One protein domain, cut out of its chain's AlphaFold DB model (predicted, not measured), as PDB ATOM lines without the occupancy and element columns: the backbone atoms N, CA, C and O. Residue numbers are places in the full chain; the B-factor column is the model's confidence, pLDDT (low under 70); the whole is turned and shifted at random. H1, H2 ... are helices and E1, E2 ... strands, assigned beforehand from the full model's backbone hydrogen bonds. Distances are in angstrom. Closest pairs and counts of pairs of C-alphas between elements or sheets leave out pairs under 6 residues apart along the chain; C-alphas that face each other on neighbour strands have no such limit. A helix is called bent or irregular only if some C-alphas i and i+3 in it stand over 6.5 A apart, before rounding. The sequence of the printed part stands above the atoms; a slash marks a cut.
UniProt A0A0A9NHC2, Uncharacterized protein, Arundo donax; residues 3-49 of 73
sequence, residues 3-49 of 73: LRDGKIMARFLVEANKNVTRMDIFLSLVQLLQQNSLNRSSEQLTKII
ATOM      1  N   LEU A   3     -61.165 -43.398 -43.004       92.19
ATOM      2  CA  LEU A   3     -60.635 -44.472 -43.838       92.19
ATOM      3  C   LEU A   3     -61.816 -45.155 -44.533       92.19
ATOM      4  O   LEU A   3     -62.685 -45.712 -43.864       92.19
ATOM      5  N   ARG A   4     -61.857 -45.107 -45.865       95.00
ATOM      6  CA  ARG A   4     -62.848 -45.805 -46.695       95.00
ATOM      7  C   ARG A   4     -62.139 -46.534 -47.821       95.00
ATOM      8  O   ARG A   4     -61.358 -45.923 -48.544       95.00
ATOM      9  N   ASP A   5     -62.401 -47.831 -47.951       94.31
ATOM     10  CA  ASP A   5     -61.894 -48.677 -49.042       94.31
ATOM     11  C   ASP A   5     -60.366 -48.597 -49.224       94.31
ATOM     12  O   ASP A   5     -59.846 -48.476 -50.332       94.31
ATOM     13  N   GLY A   6     -59.629 -48.589 -48.108       91.81
ATOM     14  CA  GLY A   6     -58.165 -48.477 -48.106       91.81
ATOM     15  C   GLY A   6     -57.630 -47.085 -48.462       91.81
ATOM     16  O   GLY A   6     -56.419 -46.905 -48.572       91.81
ATOM     17  N   LYS A   7     -58.505 -46.087 -48.619       89.81
ATOM     18  CA  LYS A   7     -58.140 -44.696 -48.885       89.81
ATOM     19  C   LYS A   7     -58.453 -43.820 -47.686       89.81
ATOM     20  O   LYS A   7     -59.462 -43.983 -47.003       89.81
ATOM     21  N   ILE A   8     -57.580 -42.850 -47.460       88.19
ATOM     22  CA  ILE A   8     -57.820 -41.779 -46.505       88.19
ATOM     23  C   ILE A   8     -58.606 -40.689 -47.225       88.19
ATOM     24  O   ILE A   8     -58.105 -40.052 -48.149       88.19
ATOM     25  N   MET A   9     -59.828 -40.455 -46.767       92.19
ATOM     26  CA  MET A   9     -60.676 -39.366 -47.222       92.19
ATOM     27  C   MET A   9     -60.614 -38.230 -46.205       92.19
ATOM     28  O   MET A   9     -60.789 -38.419 -44.997       92.19
ATOM     29  N   ALA A  10     -60.370 -37.017 -46.683       89.38
ATOM     30  CA  ALA A  10     -60.301 -35.835 -45.842       89.38
ATOM     31  C   ALA A  10     -61.062 -34.674 -46.484       89.38
ATOM     32  O   ALA A  10     -61.147 -34.557 -47.704       89.38
ATOM     33  N   ARG A  11     -61.649 -33.841 -45.627       91.31
ATOM     34  CA  ARG A  11     -62.364 -32.618 -45.991       91.31
ATOM     35  C   ARG A  11     -61.605 -31.470 -45.344       91.31
ATOM     36  O   ARG A  11     -61.277 -31.571 -44.163       91.31
ATOM     37  N   PHE A  12     -61.327 -30.424 -46.109       88.00
ATOM     38  CA  PHE A  12     -60.558 -29.271 -45.653       88.00
ATOM     39  C   PHE A  12     -61.330 -27.993 -45.953       88.00
ATOM     40  O   PHE A  12     -61.958 -27.881 -47.006       88.00
ATOM     41  N   LEU A  13     -61.261 -27.042 -45.026       92.50
ATOM     42  CA  LEU A  13     -61.654 -25.662 -45.266       92.50
ATOM     43  C   LEU A  13     -60.391 -24.879 -45.623       92.50
ATOM     44  O   LEU A  13     -59.366 -25.043 -44.963       92.50
ATOM     45  N   VAL A  14     -60.460 -24.071 -46.676       90.88
ATOM     46  CA  VAL A  14     -59.332 -23.260 -47.139       90.88
ATOM     47  C   VAL A  14     -59.684 -21.800 -46.930       90.88
ATOM     48  O   VAL A  14     -60.648 -21.305 -47.510       90.88
ATOM     49  N   GLU A  15     -58.889 -21.124 -46.112       93.62
ATOM     50  CA  GLU A  15     -58.917 -19.675 -45.957       93.62
ATOM     51  C   GLU A  15     -57.718 -19.085 -46.699       93.62
ATOM     52  O   GLU A  15     -56.604 -19.606 -46.606       93.62
ATOM     53  N   ALA A  16     -57.949 -18.029 -47.477       92.88
ATOM     54  CA  ALA A  16     -56.894 -17.390 -48.243       92.88
ATOM     55  C   ALA A  16     -57.119 -15.887 -48.390       92.88
ATOM     56  O   ALA A  16     -58.213 -15.415 -48.683       92.88
ATOM     57  N   ASN A  17     -56.022 -15.148 -48.270       94.31
ATOM     58  CA  ASN A  17     -55.974 -13.687 -48.322       94.31
ATOM     59  C   ASN A  17     -55.886 -13.171 -49.773       94.31
ATOM     60  O   ASN A  17     -55.723 -11.977 -50.012       94.31
ATOM     61  N   LYS A  18     -55.885 -14.090 -50.742       93.12
ATOM     62  CA  LYS A  18     -55.693 -13.854 -52.173       93.12
ATOM     63  C   LYS A  18     -56.406 -14.938 -52.977       93.12
ATOM     64  O   LYS A  18     -56.829 -15.951 -52.421       93.12
ATOM     65  N   ASN A  19     -56.458 -14.761 -54.294       96.12
ATOM     66  CA  ASN A  19     -56.945 -15.800 -55.195       96.12
ATOM     67  C   ASN A  19     -56.064 -17.049 -55.095       96.12
ATOM     68  O   ASN A  19     -54.840 -16.973 -55.216       96.12
ATOM     69  N   VAL A  20     -56.714 -18.189 -54.889       95.19
ATOM     70  CA  VAL A  20     -56.082 -19.500 -54.762       95.19
ATOM     71  C   VAL A  20     -56.700 -20.428 -55.790       95.19
ATOM     72  O   VAL A  20     -57.922 -20.519 -55.920       95.19
ATOM     73  N   THR A  21     -55.849 -21.117 -56.538       96.75
ATOM     74  CA  THR A  21     -56.278 -22.132 -57.492       96.75
ATOM     75  C   THR A  21     -56.317 -23.501 -56.825       96.75
ATOM     76  O   THR A  21     -55.700 -23.745 -55.787       96.75
ATOM     77  N   ARG A  22     -57.002 -24.456 -57.461       95.56
ATOM     78  CA  ARG A  22     -56.953 -25.852 -57.003       95.56
ATOM     79  C   ARG A  22     -55.521 -26.393 -56.978       95.56
ATOM     80  O   ARG A  22     -55.204 -27.180 -56.095       95.56
ATOM     81  N   MET A  23     -54.672 -25.970 -57.918       97.00
ATOM     82  CA  MET A  23     -53.286 -26.432 -58.003       97.00
ATOM     83  C   MET A  23     -52.468 -25.987 -56.789       97.00
ATOM     84  O   MET A  23     -51.743 -26.801 -56.229       97.00
ATOM     85  N   ASP A  24     -52.643 -24.742 -56.339       95.19
ATOM     86  CA  ASP A  24     -51.965 -24.224 -55.144       95.19
ATOM     87  C   ASP A  24     -52.317 -25.065 -53.908       95.19
ATOM     88  O   ASP A  24     -51.435 -25.483 -53.160       95.19
ATOM     89  N   ILE A  25     -53.607 -25.390 -53.746       93.88
ATOM     90  CA  ILE A  25     -54.100 -26.233 -52.648       93.88
ATOM     91  C   ILE A  25     -53.468 -27.625 -52.719       93.88
ATOM     92  O   ILE A  25     -52.951 -28.118 -51.717       93.88
ATOM     93  N   PHE A  26     -53.486 -28.267 -53.892       94.50
ATOM     94  CA  PHE A  26     -52.889 -29.592 -54.056       94.50
ATOM     95  C   PHE A  26     -51.387 -29.580 -53.780       94.50
ATOM     96  O   PHE A  26     -50.903 -30.467 -53.080       94.50
ATOM     97  N   LEU A  27     -50.660 -28.572 -54.268       95.69
ATOM     98  CA  LEU A  27     -49.223 -28.455 -54.050       95.69
ATOM     99  C   LEU A  27     -48.894 -28.301 -52.560       95.69
ATOM    100  O   LEU A  27     -48.039 -29.026 -52.050       95.69
ATOM    101  N   SER A  28     -49.613 -27.432 -51.844       93.31
ATOM    102  CA  SER A  28     -49.440 -27.265 -50.396       93.31
ATOM    103  C   SER A  28     -49.781 -28.534 -49.610       93.31
ATOM    104  O   SER A  28     -49.055 -28.893 -48.684       93.31
ATOM    105  N   LEU A  29     -50.844 -29.257 -49.984       92.88
ATOM    106  CA  LEU A  29     -51.196 -30.528 -49.342       92.88
ATOM    107  C   LEU A  29     -50.135 -31.607 -49.587       92.88
ATOM    108  O   LEU A  29     -49.758 -32.309 -48.652       92.88
ATOM    109  N   VAL A  30     -49.623 -31.725 -50.816       92.69
ATOM    110  CA  VAL A  30     -48.541 -32.669 -51.144       92.69
ATOM    111  C   VAL A  30     -47.298 -32.365 -50.311       92.69
ATOM    112  O   VAL A  30     -46.756 -33.275 -49.686       92.69
ATOM    113  N   GLN A  31     -46.888 -31.096 -50.236       93.81
ATOM    114  CA  GLN A  31     -45.745 -30.672 -49.422       93.81
ATOM    115  C   GLN A  31     -45.941 -31.014 -47.939       93.81
ATOM    116  O   GLN A  31     -45.053 -31.601 -47.321       93.81
ATOM    117  N   LEU A  32     -47.116 -30.724 -47.374       90.06
ATOM    118  CA  LEU A  32     -47.429 -31.019 -45.973       90.06
ATOM    119  C   LEU A  32     -47.389 -32.525 -45.665       90.06
ATOM    120  O   LEU A  32     -46.901 -32.935 -44.606       90.06
ATOM    121  N   LEU A  33     -47.892 -33.356 -46.582       87.38
ATOM    122  CA  LEU A  33     -47.877 -34.813 -46.438       87.38
ATOM    123  C   LEU A  33     -46.454 -35.379 -46.536       87.38
ATOM    124  O   LEU A  33     -46.096 -36.263 -45.757       87.38
ATOM    125  N   GLN A  34     -45.629 -34.844 -47.439       89.56
ATOM    126  CA  GLN A  34     -44.219 -35.225 -47.580       89.56
ATOM    127  C   GLN A  34     -43.384 -34.828 -46.356       89.56
ATOM    128  O   GLN A  34     -42.558 -35.606 -45.883       89.56
ATOM    129  N   GLN A  35     -43.610 -33.638 -45.799       83.62
ATOM    130  CA  GLN A  35     -42.923 -33.207 -44.580       83.62
ATOM    131  C   GLN A  35     -43.304 -34.082 -43.383       83.62
ATOM    132  O   GLN A  35     -42.439 -34.493 -42.612       83.62
ATOM    133  N   ASN A  36     -44.588 -34.424 -43.244       80.19
ATOM    134  CA  ASN A  36     -45.029 -35.313 -42.172       80.19
ATOM    135  C   ASN A  36     -44.439 -36.721 -42.299       80.19
ATOM    136  O   ASN A  36     -44.065 -37.298 -41.282       80.19
ATOM    137  N   SER A  37     -44.317 -37.282 -43.505       77.19
ATOM    138  CA  SER A  37     -43.714 -38.611 -43.662       77.19
ATOM    139  C   SER A  37     -42.230 -38.621 -43.280       77.19
ATOM    140  O   SER A  37     -41.784 -39.533 -42.580       77.19
ATOM    141  N   LEU A  38     -41.481 -37.579 -43.656       73.75
ATOM    142  CA  LEU A  38     -40.071 -37.432 -43.293       73.75
ATOM    143  C   LEU A  38     -39.885 -37.259 -41.776       73.75
ATOM    144  O   LEU A  38     -39.047 -37.928 -41.170       73.75
ATOM    145  N   ASN A  39     -40.699 -36.408 -41.150       70.62
ATOM    146  CA  ASN A  39     -40.611 -36.145 -39.714       70.62
ATOM    147  C   ASN A  39     -40.933 -37.393 -38.886       70.62
ATOM    148  O   ASN A  39     -40.239 -37.672 -37.915       70.62
ATOM    149  N   ARG A  40     -41.915 -38.205 -39.304       63.28
ATOM    150  CA  ARG A  40     -42.233 -39.480 -38.637       63.28
ATOM    151  C   ARG A  40     -41.092 -40.491 -38.726       63.28
ATOM    152  O   ARG A  40     -40.820 -41.176 -37.743       63.28
ATOM    153  N   SER A  41     -40.400 -40.551 -39.865       62.16
ATOM    154  CA  SER A  41     -39.192 -41.372 -40.017       62.16
ATOM    155  C   SER A  41     -38.074 -40.907 -39.076       62.16
ATOM    156  O   SER A  41     -37.481 -41.716 -38.362       62.16
ATOM    157  N   SER A  42     -37.840 -39.593 -39.000       61.72
ATOM    158  CA  SER A  42     -36.836 -39.001 -38.108       61.72
ATOM    159  C   SER A  42     -37.160 -39.225 -36.626       61.72
ATOM    160  O   SER A  42     -36.295 -39.646 -35.861       61.72
ATOM    161  N   GLU A  43     -38.413 -39.034 -36.205       59.59
ATOM    162  CA  GLU A  43     -38.872 -39.327 -34.839       59.59
ATOM    163  C   GLU A  43     -38.663 -40.808 -34.480       59.59
ATOM    164  O   GLU A  43     -38.196 -41.127 -33.383       59.59
ATOM    165  N   GLN A  44     -38.956 -41.722 -35.411       59.25
ATOM    166  CA  GLN A  44     -38.749 -43.155 -35.214       59.25
ATOM    167  C   GLN A  44     -37.260 -43.511 -35.119       59.25
ATOM    168  O   GLN A  44     -36.876 -44.282 -34.241       59.25
ATOM    169  N   LEU A  45     -36.413 -42.913 -35.959       57.69
ATOM    170  CA  LEU A  45     -34.958 -43.079 -35.911       57.69
ATOM    171  C   LEU A  45     -34.374 -42.536 -34.600       57.69
ATOM    172  O   LEU A  45     -33.574 -43.207 -33.955       57.69
ATOM    173  N   THR A  46     -34.827 -41.365 -34.160       58.22
ATOM    174  CA  THR A  46     -34.383 -40.748 -32.904       58.22
ATOM    175  C   THR A  46     -34.796 -41.600 -31.701       58.22
ATOM    176  O   THR A  46     -34.006 -41.795 -30.782       58.22
ATOM    177  N   LYS A  47     -35.997 -42.196 -31.727       57.91
ATOM    178  CA  LYS A  47     -36.426 -43.175 -30.719       57.91
ATOM    179  C   LYS A  47     -35.560 -44.440 -30.746       57.91
ATOM    180  O   LYS A  47     -35.164 -44.904 -29.690       57.91
ATOM    181  N   ILE A  48     -35.205 -44.975 -31.919       57.00
ATOM    182  CA  ILE A  48     -34.307 -46.144 -32.028       57.00
ATOM    183  C   ILE A  48     -32.911 -45.833 -31.464       57.00
ATOM    184  O   ILE A  48     -32.350 -46.659 -30.746       57.00
ATOM    185  N   ILE A  49     -32.367 -44.647 -31.750       59.56
ATOM    186  CA  ILE A  49     -31.047 -44.220 -31.263       59.56
ATOM    187  C   ILE A  49     -31.069 -44.011 -29.741       59.56
ATOM    188  O   ILE A  49     -30.188 -44.511 -29.045       59.56
TER     189      ILE A  49
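This is residues 3 to 49 of the 73 residues of an uncharacterized protein of Arundo donax (UniProt A0A0A9NHC2). One long helix, H1, and an extended arm, residues 3 to 20, make an open V, with a turn of the chain at residues 16 to 19 near its point. The arm ends in a small hook at residues 3 to 9, where residues 3 to 4 fold back on the short strand E1, and H1 is the other limb and makes most of the length. The printed part has 47 residues, with one named strand followed by one named helix; the class is mostly helix. The whole is extended, with a radius of gyration of the C-alphas of 14.9 A, and spans 45 by 30 by 15 A, only just flat.

Residues 3 to 4 pair with residues 7 to 8 of E1, the strand of residues 7 to 9, and this short pairing is antiparallel. E1 pairs with no named strand. A long link of 12 residues, 10 to 21, leads to H1, the helix of residues 22 to 49. E1 and H1 are apart. Residues 3 to 11, 15 to 24 and 26 to 49 stand free. In H1, every O i to N i+4 pair is within hydrogen-bond range.

E1 begins with C-alpha 7 at (-58.140, -44.696, -48.885) and ends at Met 9. H1 begins with C-alpha 22 at (-56.953, -25.852, -57.003) and ends with C-alpha 49 at (-31.047, -44.220, -31.263), 40.9 A away; it is not bent.

The two C-alphas farthest apart are those of Asn 19 and Ile 49, at 45.3 A. The C-alphas of Leu 3 and Ile 49, the first and last printed, are 32.2 A apart. The printed part has no cut. The mean pLDDT of the printed part of this model is 84.1, and residues 40 to 49 are under 70.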